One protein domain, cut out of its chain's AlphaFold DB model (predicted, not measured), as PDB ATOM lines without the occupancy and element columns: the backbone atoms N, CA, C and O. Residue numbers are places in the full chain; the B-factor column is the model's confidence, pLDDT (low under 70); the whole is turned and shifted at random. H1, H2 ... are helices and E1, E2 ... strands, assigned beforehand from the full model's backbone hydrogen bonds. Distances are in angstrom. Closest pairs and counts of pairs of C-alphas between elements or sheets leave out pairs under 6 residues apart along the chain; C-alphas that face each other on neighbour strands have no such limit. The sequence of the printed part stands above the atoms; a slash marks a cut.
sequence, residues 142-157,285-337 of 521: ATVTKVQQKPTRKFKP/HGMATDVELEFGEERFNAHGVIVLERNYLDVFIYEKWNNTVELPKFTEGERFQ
ATOM      1  N   ALA A 142      63.670  27.113 -30.472       88.81
ATOM      2  CA  ALA A 142      63.421  28.491 -30.855       88.81
ATOM      3  C   ALA A 142      62.744  29.232 -29.692       88.81
ATOM      4  O   ALA A 142      61.964  28.639 -28.941       88.81
ATOM      5  N   THR A 143      63.031  30.525 -29.549       92.56
ATOM      6  CA  THR A 143      62.350  31.428 -28.611       92.56
ATOM      7  C   THR A 143      61.554  32.467 -29.392       92.56
ATOM      8  O   THR A 143      62.084  33.090 -30.311       92.56
ATOM      9  N   VAL A 144      60.298  32.693 -29.014       93.81
ATOM     10  CA  VAL A 144      59.493  33.809 -29.521       93.81
ATOM     11  C   VAL A 144      60.023  35.104 -28.916       93.81
ATOM     12  O   VAL A 144      59.873  35.338 -27.716       93.81
ATOM     13  N   THR A 145      60.652  35.953 -29.724       93.50
ATOM     14  CA  THR A 145      61.232  37.220 -29.252       93.50
ATOM     15  C   THR A 145      60.236  38.370 -29.288       93.50
ATOM     16  O   THR A 145      60.400  39.328 -28.534       93.50
ATOM     17  N   LYS A 146      59.200  38.281 -30.135       93.44
ATOM     18  CA  LYS A 146      58.169  39.315 -30.282       93.44
ATOM     19  C   LYS A 146      56.902  38.775 -30.944       93.44
ATOM     20  O   LYS A 146      56.985  38.030 -31.920       93.44
ATOM     21  N   VAL A 147      55.736  39.218 -30.477       93.12
ATOM     22  CA  VAL A 147      54.427  38.932 -31.089       93.12
ATOM     23  C   VAL A 147      53.682  40.243 -31.296       93.12
ATOM     24  O   VAL A 147      53.227  40.879 -30.350       93.12
ATOM     25  N   GLN A 148      53.515  40.656 -32.552       93.44
ATOM     26  CA  GLN A 148      52.836  41.903 -32.883       93.44
ATOM     27  C   GLN A 148      51.552  41.653 -33.669       93.44
ATOM     28  O   GLN A 148      51.579  41.250 -34.830       93.44
ATOM     29  N   GLN A 149      50.414  41.980 -33.055       93.44
ATOM     30  CA  GLN A 149      49.118  41.991 -33.729       93.44
ATOM     31  C   GLN A 149      48.761  43.400 -34.209       93.44
ATOM     32  O   GLN A 149      48.900  44.377 -33.471       93.44
ATOM     33  N   LYS A 150      48.303  43.512 -35.460       95.06
ATOM     34  CA  LYS A 150      47.875  44.772 -36.078       95.06
ATOM     35  C   LYS A 150      46.546  44.581 -36.811       95.06
ATOM     36  O   LYS A 150      46.470  43.723 -37.696       95.06
ATOM     37  N   PRO A 151      45.522  45.414 -36.540       96.38
ATOM     38  CA  PRO A 151      44.357  45.506 -37.406       96.38
ATOM     39  C   PRO A 151      44.804  45.829 -38.832       96.38
ATOM     40  O   PRO A 151      45.449  46.849 -39.084       96.38
ATOM     41  N   THR A 152      44.470  44.947 -39.763       95.06
ATOM     42  CA  THR A 152      44.773  45.094 -41.182       95.06
ATOM     43  C   THR A 152      43.477  45.169 -41.976       95.06
ATOM     44  O   THR A 152      42.395  44.808 -41.502       95.06
ATOM     45  N   ARG A 153      43.568  45.671 -43.203       95.94
ATOM     46  CA  ARG A 153      42.438  45.690 -44.121       95.94
ATOM     47  C   ARG A 153      42.892  45.331 -45.516       95.94
ATOM     48  O   ARG A 153      43.966  45.742 -45.956       95.94
ATOM     49  N   LYS A 154      42.019  44.648 -46.238       95.81
ATOM     50  CA  LYS A 154      42.129  44.513 -47.677       95.81
ATOM     51  C   LYS A 154      41.140  45.483 -48.308       95.81
ATOM     52  O   LYS A 154      39.933  45.376 -48.108       95.81
ATOM     53  N   PHE A 155      41.674  46.483 -49.004       97.44
ATOM     54  CA  PHE A 155      40.857  47.554 -49.555       97.44
ATOM     55  C   PHE A 155      39.894  47.037 -50.623       97.44
ATOM     56  O   PHE A 155      40.310  46.323 -51.537       97.44
ATOM     57  N   LYS A 156      38.644  47.501 -50.575       97.31
ATOM     58  CA  LYS A 156      37.679  47.290 -51.658       97.31
ATOM     59  C   LYS A 156      38.207  47.867 -52.981       97.31
ATOM     60  O   LYS A 156      38.960  48.856 -52.962       97.31
ATOM     61  N   PRO A 157      37.833  47.300 -54.141       97.69
ATOM     62  CA  PRO A 157      38.372  47.725 -55.425       97.69
ATOM     63  C   PRO A 157      38.059  49.195 -55.740       97.69
ATOM     64  O   PRO A 157      37.048  49.744 -55.303       97.69
ATOM     65  N   HIS A 285      38.131  43.479 -43.362       97.06
ATOM     66  CA  HIS A 285      38.920  43.672 -42.142       97.06
ATOM     67  C   HIS A 285      39.474  42.356 -41.595       97.06
ATOM     68  O   HIS A 285      38.845  41.303 -41.678       97.06
ATOM     69  N   GLY A 286      40.674  42.417 -41.022       93.75
ATOM     70  CA  GLY A 286      41.371  41.257 -40.480       93.75
ATOM     71  C   GLY A 286      42.379  41.642 -39.404       93.75
ATOM     72  O   GLY A 286      42.650  42.822 -39.175       93.75
ATOM     73  N   MET A 287      42.962  40.637 -38.759       92.69
ATOM     74  CA  MET A 287      44.067  40.808 -37.820       92.69
ATOM     75  C   MET A 287      45.322  40.176 -38.413       92.69
ATOM     76  O   MET A 287      45.360  38.964 -38.619       92.69
ATOM     77  N   ALA A 288      46.334  40.996 -38.692       91.81
ATOM     78  CA  ALA A 288      47.664  40.513 -39.034       91.81
ATOM     79  C   ALA A 288      48.420  40.191 -37.742       91.81
ATOM     80  O   ALA A 288      48.369  40.975 -36.793       91.81
ATOM     81  N   THR A 289      49.108  39.055 -37.711       88.88
ATOM     82  CA  THR A 289      50.012  38.658 -36.629       88.88
ATOM     83  C   THR A 289      51.396  38.445 -37.225       88.88
ATOM     84  O   THR A 289      51.581  37.550 -38.049       88.88
ATOM     85  N   ASP A 290      52.339  39.291 -36.818       91.69
ATOM     86  CA  ASP A 290      53.764  39.165 -37.110       91.69
ATOM     87  C   ASP A 290      54.441  38.544 -35.876       91.69
ATOM     88  O   ASP A 290      54.303  39.070 -34.769       91.69
ATOM     89  N   VAL A 291      55.161  37.437 -36.050       90.00
ATOM     90  CA  VAL A 291      55.921  36.765 -34.984       90.00
ATOM     91  C   VAL A 291      57.394  36.769 -35.366       90.00
ATOM     92  O   VAL A 291      57.742  36.294 -36.448       90.00
ATOM     93  N   GLU A 292      58.250  37.286 -34.489       93.38
ATOM     94  CA  GLU A 292      59.705  37.164 -34.616       93.38
ATOM     95  C   GLU A 292      60.189  36.044 -33.683       93.38
ATOM     96  O   GLU A 292      59.760  35.925 -32.531       93.38
ATOM     97  N   LEU A 293      61.056  35.194 -34.223       89.81
ATOM     98  CA  LEU A 293      61.604  34.003 -33.589       89.81
ATOM     99  C   LEU A 293      63.130  34.087 -33.622       89.81
ATOM    100  O   LEU A 293      63.704  34.526 -34.617       89.81
ATOM    101  N   GLU A 294      63.783  33.609 -32.572       92.06
ATOM    102  CA  GLU A 294      65.235  33.433 -32.509       92.06
ATOM    103  C   GLU A 294      65.550  31.946 -32.326       92.06
ATOM    104  O   GLU A 294      65.012  31.302 -31.421       92.06
ATOM    105  N   PHE A 295      66.381  31.384 -33.205       87.44
ATOM    106  CA  PHE A 295      66.768  29.973 -33.184       87.44
ATOM    107  C   PHE A 295      68.284  29.866 -33.383       87.44
ATOM    108  O   PHE A 295      68.807  30.080 -34.472       87.44
ATOM    109  N   GLY A 296      69.004  29.593 -32.293       87.69
ATOM    110  CA  GLY A 296      70.444  29.852 -32.243       87.69
ATOM    111  C   GLY A 296      70.700  31.353 -32.175       87.69
ATOM    112  O   GLY A 296      70.138  32.020 -31.316       87.69
ATOM    113  N   GLU A 297      71.534  31.868 -33.075       84.75
ATOM    114  CA  GLU A 297      71.778  33.313 -33.237       84.75
ATOM    115  C   GLU A 297      70.939  33.917 -34.383       84.75
ATOM    116  O   GLU A 297      70.931  35.133 -34.584       84.75
ATOM    117  N   GLU A 298      70.208  33.074 -35.123       87.44
ATOM    118  CA  GLU A 298      69.473  33.456 -36.325       87.44
ATOM    119  C   GLU A 298      68.039  33.886 -36.024       87.44
ATOM    120  O   GLU A 298      67.372  33.358 -35.128       87.44
ATOM    121  N   ARG A 299      67.539  34.829 -36.829       90.12
ATOM    122  CA  ARG A 299      66.178  35.362 -36.715       90.12
ATOM    123  C   ARG A 299      65.290  34.879 -37.846       90.12
ATOM    124  O   ARG A 299      65.620  35.038 -39.017       90.12
ATOM    125  N   PHE A 300      64.116  34.390 -37.475       89.00
ATOM    126  CA  PHE A 300      63.062  33.966 -38.388       89.00
ATOM    127  C   PHE A 300      61.803  34.796 -38.135       89.00
ATOM    128  O   PHE A 300      61.574  35.287 -37.029       89.00
ATOM    129  N   ASN A 301      60.962  34.942 -39.157       91.38
ATOM    130  CA  ASN A 301      59.686  35.634 -39.042       91.38
ATOM    131  C   ASN A 301      58.547  34.778 -39.602       91.38
ATOM    132  O   ASN A 301      58.656  34.215 -40.689       91.38
ATOM    133  N   ALA A 302      57.427  34.741 -38.887       86.75
ATOM    134  CA  ALA A 302      56.173  34.182 -39.373       86.75
ATOM    135  C   ALA A 302      55.132  35.300 -39.503       86.75
ATOM    136  O   ALA A 302      55.033  36.174 -38.641       86.75
ATOM    137  N   HIS A 303      54.352  35.272 -40.583       88.12
ATOM    138  CA  HIS A 303      53.272  36.224 -40.827       88.12
ATOM    139  C   HIS A 303      51.971  35.477 -41.105       88.12
ATOM    140  O   HIS A 303      51.924  34.597 -41.965       88.12
ATOM    141  N   GLY A 304      50.908  35.864 -40.407       87.44
ATOM    142  CA  GLY A 304      49.569  35.331 -40.619       87.44
ATOM    143  C   GLY A 304      48.501  36.409 -40.607       87.44
ATOM    144  O   GLY A 304      48.672  37.461 -39.991       87.44
ATOM    145  N   VAL A 305      47.375  36.141 -41.269       89.62
ATOM    146  CA  VAL A 305      46.208  37.033 -41.256       89.62
ATOM    147  C   VAL A 305      44.938  36.216 -41.102       89.62
ATOM    148  O   VAL A 305      44.646  35.366 -41.940       89.62
ATOM    149  N   ILE A 306      44.167  36.544 -40.067       89.50
ATOM    150  CA  ILE A 306      42.809  36.040 -39.850       89.50
ATOM    151  C   ILE A 306      41.833  37.094 -40.381       89.50
ATOM    152  O   ILE A 306      41.915  38.266 -40.000       89.50
ATOM    153  N   VAL A 307      40.908  36.701 -41.259       92.25
ATOM    154  CA  VAL A 307      39.866  37.600 -41.784       92.25
ATOM    155  C   VAL A 307      38.709  37.659 -40.790       92.25
ATOM    156  O   VAL A 307      38.064  36.649 -40.528       92.25
ATOM    157  N   LEU A 308      38.442  38.849 -40.253       93.69
ATOM    158  CA  LEU A 308      37.381  39.093 -39.273       93.69
ATOM    159  C   LEU A 308      36.068  39.481 -39.963       93.69
ATOM    160  O   LEU A 308      35.005  38.983 -39.607       93.69
ATOM    161  N   GLU A 309      36.149  40.332 -40.989       96.50
ATOM    162  CA  GLU A 309      35.005  40.776 -41.781       96.50
ATOM    163  C   GLU A 309      35.335  40.687 -43.269       96.50
ATOM    164  O   GLU A 309      36.312  41.267 -43.752       96.50
ATOM    165  N   ARG A 310      34.508  39.961 -44.021       96.06
ATOM    166  CA  ARG A 310      34.727  39.732 -45.454       96.06
ATOM    167  C   ARG A 310      34.239  40.895 -46.318       96.06
ATOM    168  O   ARG A 310      34.882  41.206 -47.320       96.06
ATOM    169  N   ASN A 311      33.148  41.548 -45.916       97.94
ATOM    170  CA  ASN A 311      32.574  42.742 -46.539       97.94
ATOM    171  C   ASN A 311      32.523  42.623 -48.078       97.94
ATOM    172  O   ASN A 311      31.816  41.760 -48.602       97.94
ATOM    173  N   TYR A 312      33.277  43.427 -48.835       98.44
ATOM    174  CA  TYR A 312      33.237  43.371 -50.304       98.44
ATOM    175  C   TYR A 312      33.613  41.999 -50.916       98.44
ATOM    176  O   TYR A 312      33.196  41.697 -52.040       98.44
ATOM    177  N   LEU A 313      34.369  41.152 -50.201       97.44
ATOM    178  CA  LEU A 313      34.787  39.818 -50.661       97.44
ATOM    179  C   LEU A 313      33.623  38.817 -50.768       97.44
ATOM    180  O   LEU A 313      33.799  37.756 -51.368       97.44
ATOM    181  N   ASP A 314      32.449  39.130 -50.215       97.69
ATOM    182  CA  ASP A 314      31.259  38.276 -50.336       97.69
ATOM    183  C   ASP A 314      30.524  38.476 -51.667       97.69
ATOM    184  O   ASP A 314      29.908  37.544 -52.185       97.69
ATOM    185  N   VAL A 315      30.653  39.657 -52.288       98.44
ATOM    186  CA  VAL A 315      30.144  39.899 -53.649       98.44
ATOM    187  C   VAL A 315      31.226  39.740 -54.717       98.44
ATOM    188  O   VAL A 315      30.929  39.269 -55.821       98.44
ATOM    189  N   PHE A 316      32.483  40.084 -54.417       97.94
ATOM    190  CA  PHE A 316      33.576  40.116 -55.393       97.94
ATOM    191  C   PHE A 316      34.404  38.825 -55.429       97.94
ATOM    192  O   PHE A 316      35.613  38.830 -55.223       97.94
ATOM    193  N   ILE A 317      33.744  37.720 -55.784       95.62
ATOM    194  CA  ILE A 317      34.293  36.346 -55.842       95.62
ATOM    195  C   ILE A 317      35.565  36.153 -56.699       95.62
ATOM    196  O   ILE A 317      36.185  35.092 -56.667       95.62
ATOM    197  N   TYR A 318      35.944  37.157 -57.494       95.25
ATOM    198  CA  TYR A 318      37.170  37.187 -58.297       95.25
ATOM    199  C   TYR A 318      38.426  37.503 -57.482       95.25
ATOM    200  O   TYR A 318      39.542  37.341 -57.980       95.25
ATOM    201  N   GLU A 319      38.248  37.979 -56.255       93.06
ATOM    202  CA  GLU A 319      39.319  38.275 -55.327       93.06
ATOM    203  C   GLU A 319      39.179  37.421 -54.067       93.06
ATOM    204  O   GLU A 319      38.082  37.159 -53.579       93.06
ATOM    205  N   LYS A 320      40.318  36.974 -53.540       89.00
ATOM    206  CA  LYS A 320      40.383  36.196 -52.308       89.00
ATOM    207  C   LYS A 320      41.293  36.863 -51.283       89.00
ATOM    208  O   LYS A 320      42.155  37.678 -51.627       89.00
ATOM    209  N   TRP A 321      41.108  36.472 -50.030       89.00
ATOM    210  CA  TRP A 321      41.975  36.817 -48.907       89.00
ATOM    211  C   TRP A 321      42.147  35.586 -48.012       89.00
ATOM    212  O   TRP A 321      41.701  35.549 -46.877       89.00
ATOM    213  N   ASN A 322      42.687  34.521 -48.606       74.62
ATOM    214  CA  ASN A 322      42.927  33.229 -47.956       74.62
ATOM    215  C   ASN A 322      44.319  32.658 -48.301       74.62
ATOM    216  O   ASN A 322      44.558  31.472 -48.118       74.62
ATOM    217  N   ASN A 323      45.216  33.496 -48.834       63.38
ATOM    218  CA  ASN A 323      46.613  33.155 -49.133       63.38
ATOM    219  C   ASN A 323      47.526  33.499 -47.937       63.38
ATOM    220  O   ASN A 323      48.687  33.855 -48.114       63.38
ATOM    221  N   THR A 324      46.968  33.499 -46.731       64.94
ATOM    222  CA  THR A 324      47.625  33.881 -45.484       64.94
ATOM    223  C   THR A 324      47.407  32.755 -44.496       64.94
ATOM    224  O   THR A 324      46.271  32.326 -44.301       64.94
ATOM    225  N   VAL A 325      48.490  32.263 -43.903       73.75
ATOM    226  CA  VAL A 325      48.425  31.209 -42.887       73.75
ATOM    227  C   VAL A 325      47.726  31.775 -41.649       73.75
ATOM    228  O   VAL A 325      48.019  32.894 -41.227       73.75
ATOM    229  N   GLU A 326      46.802  31.023 -41.057       75.88
ATOM    230  CA  GLU A 326      46.336  31.323 -39.705       75.88
ATOM    231  C   GLU A 326      47.383  30.790 -38.727       75.88
ATOM    232  O   GLU A 326      47.573  29.581 -38.601       75.88
ATOM    233  N   LEU A 327      48.121  31.695 -38.080       82.19
ATOM    234  CA  LEU A 327      49.122  31.304 -37.092       82.19
ATOM    235  C   LEU A 327      48.443  30.870 -35.783       82.19
ATOM    236  O   LEU A 327      47.453  31.490 -35.375       82.19
ATOM    237  N   PRO A 328      48.982  29.853 -35.083       82.50
ATOM    238  CA  PRO A 328      48.575  29.564 -33.716       82.50
ATOM    239  C   PRO A 328      48.915  30.746 -32.792       82.50
ATOM    240  O   PRO A 328      49.683  31.647 -33.136       82.50
ATOM    241  N   LYS A 329      48.325  30.756 -31.593       83.06
ATOM    242  CA  LYS A 329      48.631  31.777 -30.586       83.06
ATOM    243  C   LYS A 329      50.020  31.524 -30.003       83.06
ATOM    244  O   LYS A 329      50.197  30.520 -29.325       83.06
ATOM    245  N   PHE A 330      50.935  32.460 -30.228       86.31
ATOM    246  CA  PHE A 330      52.249  32.514 -29.590       86.31
ATOM    247  C   PHE A 330      52.268  33.541 -28.454       86.31
ATOM    248  O   PHE A 330      51.546  34.541 -28.502       86.31
ATOM    249  N   THR A 331      53.132  33.321 -27.466       91.25
ATOM    250  CA  THR A 331      53.410  34.246 -26.357       91.25
ATOM    251  C   THR A 331      54.862  34.722 -26.423       91.25
ATOM    252  O   THR A 331      55.755  33.945 -26.742       91.25
ATOM    253  N   GLU A 332      55.146  35.986 -26.105       94.00
ATOM    254  CA  GLU A 332      56.537  36.457 -26.019       94.00
ATOM    255  C   GLU A 332      57.306  35.711 -24.913       94.00
ATOM    256  O   GLU A 332      56.790  35.491 -23.817       94.00
ATOM    257  N   GLY A 333      58.532  35.283 -25.218       93.00
ATOM    258  CA  GLY A 333      59.348  34.420 -24.360       93.00
ATOM    259  C   GLY A 333      58.994  32.927 -24.414       93.00
ATOM    260  O   GLY A 333      59.695  32.125 -23.793       93.00
ATOM    261  N   GLU A 334      57.954  32.525 -25.153       91.88
ATOM    262  CA  GLU A 334      57.618  31.116 -25.377       91.88
ATOM    263  C   GLU A 334      58.770  30.383 -26.075       91.88
ATOM    264  O   GLU A 334      59.405  30.915 -26.987       91.88
ATOM    265  N   ARG A 335      59.038  29.146 -25.645       93.50
ATOM    266  CA  ARG A 335      60.070  28.284 -26.224       93.50
ATOM    267  C   ARG A 335      59.464  26.993 -26.727       93.50
ATOM    268  O   ARG A 335      58.760  26.313 -25.985       93.50
ATOM    269  N   PHE A 336      59.810  26.627 -27.953       87.56
ATOM    270  CA  PHE A 336      59.386  25.379 -28.575       87.56
ATOM    271  C   PHE A 336      60.530  24.766 -29.384       87.56
ATOM    272  O   PHE A 336      61.487  25.442 -29.760       87.56
ATOM    273  N   GLN A 337      60.443  23.466 -29.643       88.69
ATOM    274  CA  GLN A 337      61.335  22.785 -30.574       88.69
ATOM    275  C   GLN A 337      60.713  22.863 -31.978       88.69
ATOM    276  O   GLN A 337      59.577  22.412 -32.134       88.69
TER     277      GLN A 337
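Overview. This is residues 142 to 157 and 285 to 337 of the 521 residues of the protein "DNA topoisomerase" of Fusarium oxysporum f. sp. lycopersici (strain 4287 / CBS 123668 / FGSC 9935 / NRRL 34936) (UniProt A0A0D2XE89). A long, twisted ribbon of three strands, E1, E2 and E3, makes the rod-like body, with the short helix H1 at one end. From H1 the unnamed residues 315 to 337 run back along the ribbon, and residues 335 to 336 pair antiparallel with residues 142 to 143 of E1. The printed part has 69 residues, with E1, E2, E3 and H1 along the chain; the sheet order is E1, E2, E3, all antiparallel, and the class is mostly strand. The whole is loose, with a radius of gyration of the C-alphas of 14.8 A and spans of 46 by 17 by 17 A.

Arrangement. Start with edge strand E1, residues 142 to 154, which bends by 65 degrees at residue 145. Beside it find inner strand E2, residues 285 to 295, antiparallel at 162 degrees; N 148 and O 290 are within hydrogen-bond range at 2.8 A. E2 forms a hairpin with edge strand E3, residues 298 to 309, antiparallel at 164 degrees, with N 289 and O 304 at 2.8 A. Next comes H1, residues 311 to 314, which only grazes the sheet with its residues 311 to 313. H1 is too short for an O i to N i+4 pair; its one O i to N i+3 pair is within range.

Along the chain. Find C-alpha 142 at (63.421, 28.491, -30.855); from there E1 runs 31.5 A to Lys 154. E2 spans 32.3 A from His 285 to Phe 295, and E3 35.7 A from Glu 298 to Glu 309. H1 measures 6.0 A and ends at C-alpha 314, (31.259, 38.276, -50.336).

Size, cuts and confidence. The C-alphas farthest apart, of Glu 297 and Val 315, are 46.8 A apart. Residues 158 to 284 are not printed; C-alphas 157 and 285 stand 13.9 A apart across this cut. The links E2 to E3 and E3 to H1 are tight. Look at residues 323 to 324 for pLDDT under 70.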